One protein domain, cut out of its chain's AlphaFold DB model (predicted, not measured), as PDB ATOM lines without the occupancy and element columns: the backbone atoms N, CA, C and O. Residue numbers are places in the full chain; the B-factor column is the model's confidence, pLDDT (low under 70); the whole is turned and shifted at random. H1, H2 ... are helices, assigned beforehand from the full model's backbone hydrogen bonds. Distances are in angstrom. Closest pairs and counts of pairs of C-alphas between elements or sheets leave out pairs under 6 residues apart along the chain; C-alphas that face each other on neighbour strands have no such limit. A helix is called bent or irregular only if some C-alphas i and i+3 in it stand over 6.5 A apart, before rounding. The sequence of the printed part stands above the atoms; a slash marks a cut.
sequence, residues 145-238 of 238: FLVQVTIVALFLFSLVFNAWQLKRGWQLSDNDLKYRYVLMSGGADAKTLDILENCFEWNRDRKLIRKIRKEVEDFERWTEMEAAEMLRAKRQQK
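This is residues 145 to 238 of the 238 residues of an uncharacterized protein of Phocaeicola vulgatus (UniProt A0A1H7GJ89). Two long helices, H1 and H3, meet in a small body, and from it the first part of H1 and the last part of H3 stick out as arms toward opposite ends of the whole. The short helix H2 folds back beside the last part of H1 and completes the body. The 94 printed residues include three named helices, in the order H1, H2, H3, and no named strand; the class is all helix. The whole is extended, with a radius of gyration of the C-alphas of 21.6 A and spans of 78 by 37 by 19 A, and the two arms make its length.

Start with H1, residues 145 to 184, whose residues 145 to 170 stand free. With residues 174 to 182 alone it touches H2, residues 190 to 202; look at the C-alphas of Lys 178 and Leu 196, the closest, 7.1 A apart. These two helices form a helical hairpin, at a shallow tilt of 11 degrees, opposite ways. Go on to H3, residues 206 to 236: its residues 212 to 219 alone touch residues 177 to 184 of H1. The closest C-alphas there, of Tyr 181 and Val 216, are 5.9 A apart, and the helices run the same way at a steep tilt of 54 degrees. H2 and H3 are close but not clearly touching, the closest C-alphas being those of Cys 199 and Leu 208, 7.2 A apart. In H1, H2 and H3 every O i to N i+4 pair is within hydrogen-bond range.

Find C-alpha 145 at (97.867, 77.441, 99.308); from there H1 runs 57.7 A to C-alpha 184 at (74.968, 29.228, 77.296). H2, residues 190 to 202, is 16.5 A long, and is neither bent nor irregular, but only just: C-alphas 199 and 202 are 6.3 A apart. H3 runs 45.1 A from residue 206 to C-alpha 236 at (78.115, 24.053, 48.688).

The C-alphas of Phe 145 and Gln 237, the two farthest apart, are 78.3 A from each other. Without the free stretches, residues 145 to 170 and 224 to 238, the body spans 31 by 22 by 18 A. The printed part has no cut, and both links, H1 to H2 and H2 to H3, are tight. The mean pLDDT of the printed part is 83.9; look for values under 70 at residues 188, 202 and 237 to 238.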
ATOM      1  N   PHE A 145      98.256  78.586  98.477       78.31
ATOM      2  CA  PHE A 145      97.867  77.441  99.308       78.31
ATOM      3  C   PHE A 145      96.439  76.979  99.006       78.31
ATOM      4  O   PHE A 145      96.197  75.786  98.850       78.31
ATOM      5  N   LEU A 146      95.500  77.917  98.839       80.62
ATOM      6  CA  LEU A 146      94.130  77.585  98.435       80.62
ATOM      7  C   LEU A 146      94.102  76.924  97.056       80.62
ATOM      8  O   LEU A 146      93.405  75.932  96.881       80.62
ATOM      9  N   VAL A 147      94.888  77.432  96.101       84.44
ATOM     10  CA  VAL A 147      95.027  76.827  94.766       84.44
ATOM     11  C   VAL A 147      95.620  75.418  94.857       84.44
ATOM     12  O   VAL A 147      95.165  74.508  94.175       84.44
ATOM     13  N   GLN A 148      96.598  75.194  95.731       84.25
ATOM     14  CA  GLN A 148      97.182  73.869  95.917       84.25
ATOM     15  C   GLN A 148      96.185  72.886  96.548       84.25
ATOM     16  O   GLN A 148      96.064  71.755  96.081       84.25
ATOM     17  N   VAL A 149      95.425  73.315  97.561       88.25
ATOM     18  CA  VAL A 149      94.376  72.496  98.187       88.25
ATOM     19  C   VAL A 149      93.259  72.183  97.192       88.25
ATOM     20  O   VAL A 149      92.806  71.040  97.145       88.25
ATOM     21  N   THR A 150      92.840  73.137  96.355       88.25
ATOM     22  CA  THR A 150      91.815  72.879  95.332       88.25
ATOM     23  C   THR A 150      92.320  71.942  94.242       88.25
ATOM     24  O   THR A 150      91.580  71.048  93.848       88.25
ATOM     25  N   ILE A 151      93.575  72.067  93.801       91.56
ATOM     26  CA  ILE A 151      94.188  71.125  92.852       91.56
ATOM     27  C   ILE A 151      94.210  69.713  93.445       91.56
ATOM     28  O   ILE A 151      93.761  68.773  92.793       91.56
ATOM     29  N   VAL A 152      94.670  69.552  94.690       92.69
ATOM     30  CA  VAL A 152      94.683  68.246  95.367       92.69
ATOM     31  C   VAL A 152      93.264  67.700  95.528       92.69
ATOM     32  O   VAL A 152      93.028  66.530  95.240       92.69
ATOM     33  N   ALA A 153      92.300  68.535  95.916       91.44
ATOM     34  CA  ALA A 153      90.902  68.135  96.033       91.44
ATOM     35  C   ALA A 153      90.310  67.699  94.683       91.44
ATOM     36  O   ALA A 153      89.623  66.683  94.626       91.44
ATOM     37  N   LEU A 154      90.612  68.408  93.591       92.62
ATOM     38  CA  LEU A 154      90.196  68.036  92.236       92.62
ATOM     39  C   LEU A 154      90.839  66.723  91.787       92.62
ATOM     40  O   LEU A 154      90.153  65.882  91.208       92.62
ATOM     41  N   PHE A 155      92.123  66.509  92.085       93.06
ATOM     42  CA  PHE A 155      92.783  65.230  91.828       93.06
ATOM     43  C   PHE A 155      92.119  64.099  92.610       93.06
ATOM     44  O   PHE A 155      91.753  63.093  92.011       93.06
ATOM     45  N   LEU A 156      91.896  64.263  93.915       91.69
ATOM     46  CA  LEU A 156      91.225  63.254  94.738       91.69
ATOM     47  C   LEU A 156      89.801  62.978  94.250       91.69
ATOM     48  O   LEU A 156      89.416  61.818  94.122       91.69
ATOM     49  N   PHE A 157      89.039  64.020  93.919       90.88
ATOM     50  CA  PHE A 157      87.697  63.881  93.367       90.88
ATOM     51  C   PHE A 157      87.718  63.138  92.028       90.88
ATOM     52  O   PHE A 157      86.922  62.225  91.823       90.88
ATOM     53  N   SER A 158      88.671  63.458  91.149       90.50
ATOM     54  CA  SER A 158      88.884  62.756  89.882       90.50
ATOM     55  C   SER A 158      89.259  61.288  90.097       90.50
ATOM     56  O   SER A 158      88.686  60.418  89.445       90.50
ATOM     57  N   LEU A 159      90.142  60.973  91.053       89.88
ATOM     58  CA  LEU A 159      90.493  59.591  91.392       89.88
ATOM     59  C   LEU A 159      89.289  58.813  91.927       89.88
ATOM     60  O   LEU A 159      89.053  57.688  91.493       89.88
ATOM     61  N   VAL A 160      88.516  59.394  92.847       89.94
ATOM     62  CA  VAL A 160      87.313  58.754  93.399       89.94
ATOM     63  C   VAL A 160      86.278  58.542  92.301       89.94
ATOM     64  O   VAL A 160      85.723  57.450  92.185       89.94
ATOM     65  N   PHE A 161      86.052  59.550  91.461       89.19
ATOM     66  CA  PHE A 161      85.137  59.454  90.333       89.19
ATOM     67  C   PHE A 161      85.597  58.402  89.318       89.19
ATOM     68  O   PHE A 161      84.785  57.609  88.851       89.19
ATOM     69  N   ASN A 162      86.896  58.327  89.022       89.12
ATOM     70  CA  ASN A 162      87.472  57.322  88.134       89.12
ATOM     71  C   ASN A 162      87.365  55.906  88.723       89.12
ATOM     72  O   ASN A 162      86.915  54.992  88.036       89.12
ATOM     73  N   ALA A 163      87.689  55.722  90.003       83.19
ATOM     74  CA  ALA A 163      87.538  54.445  90.695       83.19
ATOM     75  C   ALA A 163      86.073  54.000  90.744       83.19
ATOM     76  O   ALA A 163      85.766  52.821  90.560       83.19
ATOM     77  N   TRP A 164      85.155  54.941  90.955       88.12
ATOM     78  CA  TRP A 164      83.727  54.677  90.917       88.12
ATOM     79  C   TRP A 164      83.249  54.311  89.511       88.12
ATOM     80  O   TRP A 164      82.563  53.304  89.363       88.12
ATOM     81  N   GLN A 165      83.666  55.050  88.477       83.88
ATOM     82  CA  GLN A 165      83.398  54.720  87.074       83.88
ATOM     83  C   GLN A 165      83.915  53.326  86.717       83.88
ATOM     84  O   GLN A 165      83.166  52.517  86.177       83.88
ATOM     85  N   LEU A 166      85.154  53.004  87.097       81.19
ATOM     86  CA  LEU A 166      85.718  51.670  86.920       81.19
ATOM     87  C   LEU A 166      84.867  50.635  87.642       81.19
ATOM     88  O   LEU A 166      84.478  49.651  87.025       81.19
ATOM     89  N   LYS A 167      84.517  50.854  88.916       81.38
ATOM     90  CA  LYS A 167      83.645  49.949  89.681       81.38
ATOM     91  C   LYS A 167      82.313  49.705  88.965       81.38
ATOM     92  O   LYS A 167      81.888  48.554  88.903       81.38
ATOM     93  N   ARG A 168      81.695  50.739  88.384       79.19
ATOM     94  CA  ARG A 168      80.465  50.596  87.583       79.19
ATOM     95  C   ARG A 168      80.717  49.825  86.285       79.19
ATOM     96  O   ARG A 168      79.907  48.978  85.928       79.19
ATOM     97  N   GLY A 169      81.861  50.032  85.634       81.12
ATOM     98  CA  GLY A 169      82.297  49.250  84.473       81.12
ATOM     99  C   GLY A 169      82.508  47.765  84.789       81.12
ATOM    100  O   GLY A 169      82.045  46.909  84.042       81.12
ATOM    101  N   TRP A 170      83.130  47.444  85.929       76.31
ATOM    102  CA  TRP A 170      83.261  46.063  86.407       76.31
ATOM    103  C   TRP A 170      81.892  45.437  86.679       76.31
ATOM    104  O   TRP A 170      81.673  44.296  86.300       76.31
ATOM    105  N   GLN A 171      80.961  46.178  87.287       78.56
ATOM    106  CA  GLN A 171      79.595  45.693  87.515       78.56
ATOM    107  C   GLN A 171      78.837  45.438  86.204       78.56
ATOM    108  O   GLN A 171      78.133  44.439  86.099       78.56
ATOM    109  N   LEU A 172      79.002  46.297  85.194       80.88
ATOM    110  CA  LEU A 172      78.415  46.078  83.869       80.88
ATOM    111  C   LEU A 172      79.006  44.842  83.182       80.88
ATOM    112  O   LEU A 172      78.259  44.024  82.658       80.88
ATOM    113  N   SER A 173      80.333  44.687  83.217       81.88
ATOM    114  CA  SER A 173      81.014  43.520  82.647       81.88
ATOM    115  C   SER A 173      80.652  42.223  83.371       81.88
ATOM    116  O   SER A 173      80.560  41.177  82.733       81.88
ATOM    117  N   ASP A 174      80.444  42.280  84.685       81.88
ATOM    118  CA  ASP A 174      79.984  41.140  85.470       81.88
ATOM    119  C   ASP A 174      78.544  40.769  85.098       81.88
ATOM    120  O   ASP A 174      78.254  39.592  84.903       81.88
ATOM    121  N   ASN A 175      77.656  41.755  84.939       82.69
ATOM    122  CA  ASN A 175      76.277  41.523  84.509       82.69
ATOM    123  C   ASN A 175      76.193  40.965  83.078       82.69
ATOM    124  O   ASN A 175      75.386  40.071  82.832       82.69
ATOM    125  N   ASP A 176      77.041  41.435  82.159       86.75
ATOM    126  CA  ASP A 176      77.167  40.864  80.808       86.75
ATOM    127  C   ASP A 176      77.599  39.391  80.862       86.75
ATOM    128  O   ASP A 176      76.973  38.522  80.250       86.75
ATOM    129  N   LEU A 177      78.617  39.085  81.674       86.69
ATOM    130  CA  LEU A 177      79.107  37.720  81.853       86.69
ATOM    131  C   LEU A 177      78.043  36.807  82.479       86.69
ATOM    132  O   LEU A 177      77.894  35.664  82.046       86.69
ATOM    133  N   LYS A 178      77.275  37.311  83.456       85.75
ATOM    134  CA  LYS A 178      76.133  36.588  84.031       85.75
ATOM    135  C   LYS A 178      75.103  36.240  82.959       85.75
ATOM    136  O   LYS A 178      74.669  35.095  82.879       85.75
ATOM    137  N   TYR A 179      74.733  37.213  82.127       85.62
ATOM    138  CA  TYR A 179      73.727  37.031  81.084       85.62
ATOM    139  C   TYR A 179      74.160  35.996  80.037       85.62
ATOM    140  O   TYR A 179      73.414  35.061  79.744       85.62
ATOM    141  N   ARG A 180      75.390  36.109  79.521       87.38
ATOM    142  CA  ARG A 180      75.938  35.179  78.518       87.38
ATOM    143  C   ARG A 180      76.063  33.757  79.050       87.38
ATOM    144  O   ARG A 180      75.746  32.809  78.340       87.38
ATOM    145  N   TYR A 181      76.457  33.603  80.311       86.50
ATOM    146  CA  TYR A 181      76.547  32.287  80.937       86.50
ATOM    147  C   TYR A 181      75.173  31.620  81.128       86.50
ATOM    148  O   TYR A 181      75.030  30.424  80.878       86.50
ATOM    149  N   VAL A 182      74.143  32.386  81.503       86.12
ATOM    150  CA  VAL A 182      72.757  31.883  81.574       86.12
ATOM    151  C   VAL A 182      72.245  31.482  80.187       86.12
ATOM    152  O   VAL A 182      71.582  30.454  80.051       86.12
ATOM    153  N   LEU A 183      72.592  32.250  79.149       85.62
ATOM    154  CA  LEU A 183      72.239  31.928  77.766       85.62
ATOM    155  C   LEU A 183      72.919  30.635  77.284       85.62
ATOM    156  O   LEU A 183      72.248  29.773  76.722       85.62
ATOM    157  N   MET A 184      74.217  30.466  77.565       84.19
ATOM    158  CA  MET A 184      74.968  29.228  77.296       84.19
ATOM    159  C   MET A 184      74.366  28.021  78.027       84.19
ATOM    160  O   MET A 184      74.289  26.932  77.467       84.19
ATOM    161  N   SER A 185      73.929  28.208  79.274       81.44
ATOM    162  CA  SER A 185      73.377  27.128  80.103       81.44
ATOM    163  C   SER A 185      71.984  26.659  79.652       81.44
ATOM    164  O   SER A 185      71.428  25.743  80.254       81.44
ATOM    165  N   GLY A 186      71.411  27.260  78.602       79.12
ATOM    166  CA  GLY A 186      70.105  26.880  78.058       79.12
ATOM    167  C   GLY A 186      68.909  27.400  78.863       79.12
ATOM    168  O   GLY A 186      67.801  26.898  78.691       79.12
ATOM    169  N   GLY A 187      69.113  28.398  79.734       74.00
ATOM    170  CA  GLY A 187      68.080  28.985  80.594       74.00
ATOM    171  C   GLY A 187      68.529  29.165  82.049       74.00
ATOM    172  O   GLY A 187      69.631  28.783  82.439       74.00
ATOM    173  N   ALA A 188      67.664  29.770  82.870       68.81
ATOM    174  CA  ALA A 188      67.913  29.963  84.299       68.81
ATOM    175  C   ALA A 188      67.607  28.676  85.087       68.81
ATOM    176  O   ALA A 188      66.566  28.567  85.732       68.81
ATOM    177  N   ASP A 189      68.502  27.688  85.015       80.06
ATOM    178  CA  ASP A 189      68.460  26.555  85.942       80.06
ATOM    179  C   ASP A 189      68.742  27.043  87.373       80.06
ATOM    180  O   ASP A 189      69.663  27.834  87.603       80.06
ATOM    181  N   ALA A 190      67.956  26.570  88.343       77.75
ATOM    182  CA  ALA A 190      67.995  27.053  89.723       77.75
ATOM    183  C   ALA A 190      69.380  26.859  90.361       77.75
ATOM    184  O   ALA A 190      69.851  27.709  91.112       77.75
ATOM    185  N   LYS A 191      70.071  25.769  90.005       79.62
ATOM    186  CA  LYS A 191      71.416  25.460  90.504       79.62
ATOM    187  C   LYS A 191      72.485  26.379  89.907       79.62
ATOM    188  O   LYS A 191      73.413  26.789  90.600       79.62
ATOM    189  N   THR A 192      72.362  26.703  88.625       78.56
ATOM    190  CA  THR A 192      73.275  27.612  87.922       78.56
ATOM    191  C   THR A 192      73.118  29.041  88.431       78.56
ATOM    192  O   THR A 192      74.118  29.728  88.635       78.56
ATOM    193  N   LEU A 193      71.878  29.470  88.686       81.56
ATOM    194  CA  LEU A 193      71.579  30.788  89.239       81.56
ATOM    195  C   LEU A 193      72.122  30.944  90.668       81.56
ATOM    196  O   LEU A 193      72.774  31.946  90.941       81.56
ATOM    197  N   ASP A 194      71.957  29.929  91.523       82.12
ATOM    198  CA  ASP A 194      72.480  29.912  92.900       82.12
ATOM    199  C   ASP A 194      74.016  30.033  92.948       82.12
ATOM    200  O   ASP A 194      74.577  30.854  93.678       82.12
ATOM    201  N   ILE A 195      74.728  29.297  92.085       81.25
ATOM    202  CA  ILE A 195      76.194  29.399  91.966       81.25
ATOM    203  C   ILE A 195      76.613  30.804  91.507       81.25
ATOM    204  O   ILE A 195      77.621  31.340  91.976       81.25
ATOM    205  N   LEU A 196      75.858  31.403  90.586       83.19
ATOM    206  CA  LEU A 196      76.149  32.716  90.019       83.19
ATOM    207  C   LEU A 196      75.858  33.850  91.015       83.19
ATOM    208  O   LEU A 196      76.631  34.802  91.108       83.19
ATOM    209  N   GLU A 197      74.779  33.745  91.784       81.06
ATOM    210  CA  GLU A 197      74.435  34.671  92.863       81.06
ATOM    211  C   GLU A 197      75.490  34.604  93.973       81.06
ATOM    212  O   GLU A 197      76.100  35.620  94.314       81.06
ATOM    213  N   ASN A 198      75.846  33.397  94.420       81.19
ATOM    214  CA  ASN A 198      76.872  33.211  95.439       81.19
ATOM    215  C   ASN A 198      78.262  33.701  94.981       81.19
ATOM    216  O   ASN A 198      78.969  34.353  95.743       81.19
ATOM    217  N   CYS A 199      78.653  33.455  93.727       78.69
ATOM    218  CA  CYS A 199      79.963  33.846  93.187       78.69
ATOM    219  C   CYS A 199      80.104  35.356  92.923       78.69
ATOM    220  O   CYS A 199      81.204  35.900  92.999       78.69
ATOM    221  N   PHE A 200      79.021  36.057  92.579       78.06
ATOM    222  CA  PHE A 200      79.092  37.478  92.220       78.06
ATOM    223  C   PHE A 200      78.612  38.425  93.328       78.06
ATOM    224  O   PHE A 200      79.120  39.547  93.387       78.06
ATOM    225  N   GLU A 201      77.666  38.013  94.180       73.38
ATOM    226  CA  GLU A 201      77.147  38.838  95.283       73.38
ATOM    227  C   GLU A 201      77.765  38.485  96.636       73.38
ATOM    228  O   GLU A 201      78.284  39.379  97.305       73.38
ATOM    229  N   TRP A 202      77.747  37.208  97.036       66.88
ATOM    230  CA  TRP A 202      78.132  36.815  98.399       66.88
ATOM    231  C   TRP A 202      79.634  36.574  98.585       66.88
ATOM    232  O   TRP A 202      80.227  37.049  99.553       66.88
ATOM    233  N   ASN A 203      80.279  35.870  97.656       73.62
ATOM    234  CA  ASN A 203      81.695  35.530  97.725       73.62
ATOM    235  C   ASN A 203      82.357  35.689  96.353       73.62
ATOM    236  O   ASN A 203      82.330  34.780  95.524       73.62
ATOM    237  N   ARG A 204      82.971  36.859  96.125       74.50
ATOM    238  CA  ARG A 204      83.560  37.257  94.837       74.50
ATOM    239  C   ARG A 204      84.836  36.473  94.500       74.50
ATOM    240  O   ARG A 204      85.947  37.013  94.535       74.50
ATOM    241  N   ASP A 205      84.687  35.195  94.160       79.69
ATOM    242  CA  ASP A 205      85.799  34.306  93.838       79.69
ATOM    243  C   ASP A 205      86.326  34.570  92.420       79.69
ATOM    244  O   ASP A 205      85.804  34.107  91.402       79.69
ATOM    245  N   ARG A 206      87.445  35.299  92.352       80.44
ATOM    246  CA  ARG A 206      88.128  35.612  91.088       80.44
ATOM    247  C   ARG A 206      88.557  34.368  90.306       80.44
ATOM    248  O   ARG A 206      88.740  34.475  89.094       80.44
ATOM    249  N   LYS A 207      88.776  33.216  90.952       82.81
ATOM    250  CA  LYS A 207      89.121  31.971  90.248       82.81
ATOM    251  C   LYS A 207      87.898  31.404  89.534       82.81
ATOM    252  O   LYS A 207      88.010  31.029  88.368       82.81
ATOM    253  N   LEU A 208      86.744  31.410  90.198       81.00
ATOM    254  CA  LEU A 208      85.492  30.904  89.642       81.00
ATOM    255  C   LEU A 208      84.970  31.803  88.511       81.00
ATOM    256  O   LEU A 208      84.638  31.295  87.445       81.00
ATOM    257  N   ILE A 209      85.041  33.132  88.667       84.06
ATOM    258  CA  ILE A 209      84.691  34.095  87.601       84.06
ATOM    259  C   ILE A 209      85.548  33.877  86.341       84.06
ATOM    260  O   ILE A 209      85.044  33.932  85.220       84.06
ATOM    261  N   ARG A 210      86.850  33.594  86.496       84.75
ATOM    262  CA  ARG A 210      87.732  33.276  85.356       84.75
ATOM    263  C   ARG A 210      87.374  31.955  84.687       84.75
ATOM    264  O   ARG A 210      87.535  31.846  83.477       84.75
ATOM    265  N   LYS A 211      86.935  30.962  85.464       86.38
ATOM    266  CA  LYS A 211      86.499  29.669  84.934       86.38
ATOM    267  C   LYS A 211      85.227  29.835  84.100       86.38
ATOM    268  O   LYS A 211      85.239  29.455  82.938       86.38
ATOM    269  N   ILE A 212      84.220  30.516  84.651       85.94
ATOM    270  CA  ILE A 212      82.968  30.858  83.961       85.94
ATOM    271  C   ILE A 212      83.260  31.614  82.660       85.94
ATOM    272  O   ILE A 212      82.738  31.266  81.611       85.94
ATOM    273  N   ARG A 213      84.160  32.607  82.693       88.69
ATOM    274  CA  ARG A 213      84.555  33.347  81.485       88.69
ATOM    275  C   ARG A 213      85.140  32.449  80.394       88.69
ATOM    276  O   ARG A 213      84.782  32.621  79.238       88.69
ATOM    277  N   LYS A 214      86.015  31.503  80.749       89.75
ATOM    278  CA  LYS A 214      86.579  30.556  79.775       89.75
ATOM    279  C   LYS A 214      85.519  29.627  79.198       89.75
ATOM    280  O   LYS A 214      85.503  29.432  77.996       89.75
ATOM    281  N   GLU A 215      84.628  29.107  80.039       88.12
ATOM    282  CA  GLU A 215      83.533  28.238  79.594       88.12
ATOM    283  C   GLU A 215      82.613  28.962  78.595       88.12
ATOM    284  O   GLU A 215      82.305  28.402  77.545       88.12
ATOM    285  N   VAL A 216      82.266  30.229  78.863       87.94
ATOM    286  CA  VAL A 216      81.496  31.072  77.929       87.94
ATOM    287  C   VAL A 216      82.260  31.316  76.626       87.94
ATOM    288  O   VAL A 216      81.698  31.137  75.549       87.94
ATOM    289  N   GLU A 217      83.539  31.702  76.697       89.56
ATOM    290  CA  GLU A 217      84.360  31.947  75.502       89.56
ATOM    291  C   GLU A 217      84.522  30.689  74.634       89.56
ATOM    292  O   GLU A 217      84.488  30.775  73.407       89.56
ATOM    293  N   ASP A 218      84.708  29.522  75.248       91.50
ATOM    294  CA  ASP A 218      84.879  28.262  74.526       91.50
ATOM    295  C   ASP A 218      83.565  27.818  73.861       91.50
ATOM    296  O   ASP A 218      83.587  27.355  72.718       91.50
ATOM    297  N   PHE A 219      82.419  28.032  74.519       89.31
ATOM    298  CA  PHE A 219      81.100  27.780  73.935       89.31
ATOM    299  C   PHE A 219      80.795  28.698  72.750       89.31
ATOM    300  O   PHE A 219      80.300  28.236  71.721       89.31
ATOM    301  N   GLU A 220      81.111  29.987  72.857       88.62
ATOM    302  CA  GLU A 220      80.916  30.931  71.757       88.62
ATOM    303  C   GLU A 220      81.795  30.589  70.560       88.62
ATOM    304  O   GLU A 220      81.288  30.521  69.444       88.62
ATOM    305  N   ARG A 221      83.078  30.271  70.780       91.19
ATOM    306  CA  ARG A 221      83.960  29.808  69.697       91.19
ATOM    307  C   ARG A 221      83.434  28.536  69.046       91.19
ATOM    308  O   ARG A 221      83.484  28.414  67.825       91.19
ATOM    309  N   TRP A 222      82.944  27.585  69.839       91.94
ATOM    310  CA  TRP A 222      82.354  26.356  69.311       91.94
ATOM    311  C   TRP A 222      81.108  26.650  68.462       91.94
ATOM    312  O   TRP A 222      81.017  26.182  67.329       91.94
ATOM    313  N   THR A 223      80.220  27.513  68.957       87.62
ATOM    314  CA  THR A 223      78.999  27.933  68.252       87.62
ATOM    315  C   THR A 223      79.323  28.676  66.952       87.62
ATOM    316  O   THR A 223      78.693  28.443  65.923       87.62
ATOM    317  N   GLU A 224      80.331  29.551  66.960       90.69
ATOM    318  CA  GLU A 224      80.803  30.257  65.766       90.69
ATOM    319  C   GLU A 224      81.400  29.304  64.728       90.69
ATOM    320  O   GLU A 224      81.138  29.458  63.532       90.69
ATOM    321  N   MET A 225      82.179  28.308  65.164       91.81
ATOM    322  CA  MET A 225      82.731  27.288  64.272       91.81
ATOM    323  C   MET A 225      81.623  26.454  63.627       91.81
ATOM    324  O   MET A 225      81.606  26.322  62.403       91.81
ATOM    325  N   GLU A 226      80.659  25.966  64.408       90.94
ATOM    326  CA  GLU A 226      79.535  25.182  63.889       90.94
ATOM    327  C   GLU A 226      78.650  26.014  62.945       90.94
ATOM    328  O   GLU A 226      78.270  25.563  61.859       90.94
ATOM    329  N   ALA A 227      78.387  27.278  63.288       90.56
ATOM    330  CA  ALA A 227      77.677  28.205  62.413       90.56
ATOM    331  C   ALA A 227      78.441  28.456  61.100       90.56
ATOM    332  O   ALA A 227      77.840  28.472  60.020       90.56
ATOM    333  N   ALA A 228      79.767  28.616  61.157       90.25
ATOM    334  CA  ALA A 228      80.610  28.796  59.979       90.25
ATOM    335  C   ALA A 228      80.639  27.544  59.088       90.25
ATOM    336  O   ALA A 228      80.594  27.668  57.859       90.25
ATOM    337  N   GLU A 229      80.677  26.349  59.677       91.50
ATOM    338  CA  GLU A 229      80.589  25.075  58.961       91.50
ATOM    339  C   GLU A 229      79.224  24.896  58.298       91.50
ATOM    340  O   GLU A 229      79.164  24.628  57.096       91.50
ATOM    341  N   MET A 230      78.128  25.170  59.010       89.38
ATOM    342  CA  MET A 230      76.784  25.171  58.428       89.38
ATOM    343  C   MET A 230      76.655  26.162  57.265       89.38
ATOM    344  O   MET A 230      76.068  25.837  56.231       89.38
ATOM    345  N   LEU A 231      77.214  27.370  57.385       89.00
ATOM    346  CA  LEU A 231      77.215  28.363  56.303       89.00
ATOM    347  C   LEU A 231      78.071  27.935  55.105       89.00
ATOM    348  O   LEU A 231      77.788  28.337  53.974       89.00
ATOM    349  N   ARG A 232      79.135  27.156  55.319       86.69
ATOM    350  CA  ARG A 232      79.925  26.556  54.232       86.69
ATOM    351  C   ARG A 232      79.156  25.417  53.565       86.69
ATOM    352  O   ARG A 232      79.055  25.423  52.343       86.69
ATOM    353  N   ALA A 233      78.530  24.533  54.339       87.25
ATOM    354  CA  ALA A 233      77.697  23.447  53.827       87.25
ATOM    355  C   ALA A 233      76.506  23.973  53.003       87.25
ATOM    356  O   ALA A 233      76.281  23.526  51.880       87.25
ATOM    357  N   LYS A 234      75.805  25.008  53.491       85.12
ATOM    358  CA  LYS A 234      74.712  25.670  52.751       85.12
ATOM    359  C   LYS A 234      75.174  26.354  51.462       85.12
ATOM    360  O   LYS A 234      74.396  26.450  50.521       85.12
ATOM    361  N   ARG A 235      76.420  26.842  51.406       79.25
ATOM    362  CA  ARG A 235      77.005  27.429  50.188       79.25
ATOM    363  C   ARG A 235      77.437  26.384  49.160       79.25
ATOM    364  O   ARG A 235      77.491  26.723  47.991       79.25
ATOM    365  N   GLN A 236      77.743  25.158  49.582       75.38
ATOM    366  CA  GLN A 236      78.115  24.053  48.688       75.38
ATOM    367  C   GLN A 236      76.904  23.278  48.142       75.38
ATOM    368  O   GLN A 236      77.044  22.543  47.173       75.38
ATOM    369  N   GLN A 237      75.724  23.435  48.750       64.81
ATOM    370  CA  GLN A 237      74.456  22.863  48.274       64.81
ATOM    371  C   GLN A 237      73.691  23.773  47.292       64.81
ATOM    372  O   GLN A 237      72.566  23.448  46.913       64.81
ATOM    373  N   LYS A 238      74.267  24.918  46.913       52.44
ATOM    374  CA  LYS A 238      73.685  25.901  45.997       52.44
ATOM    375  C   LYS A 238      74.506  25.965  44.718       52.44
ATOM    376  O   LYS A 238      73.881  26.150  43.655       52.44
TER     377      LYS A 238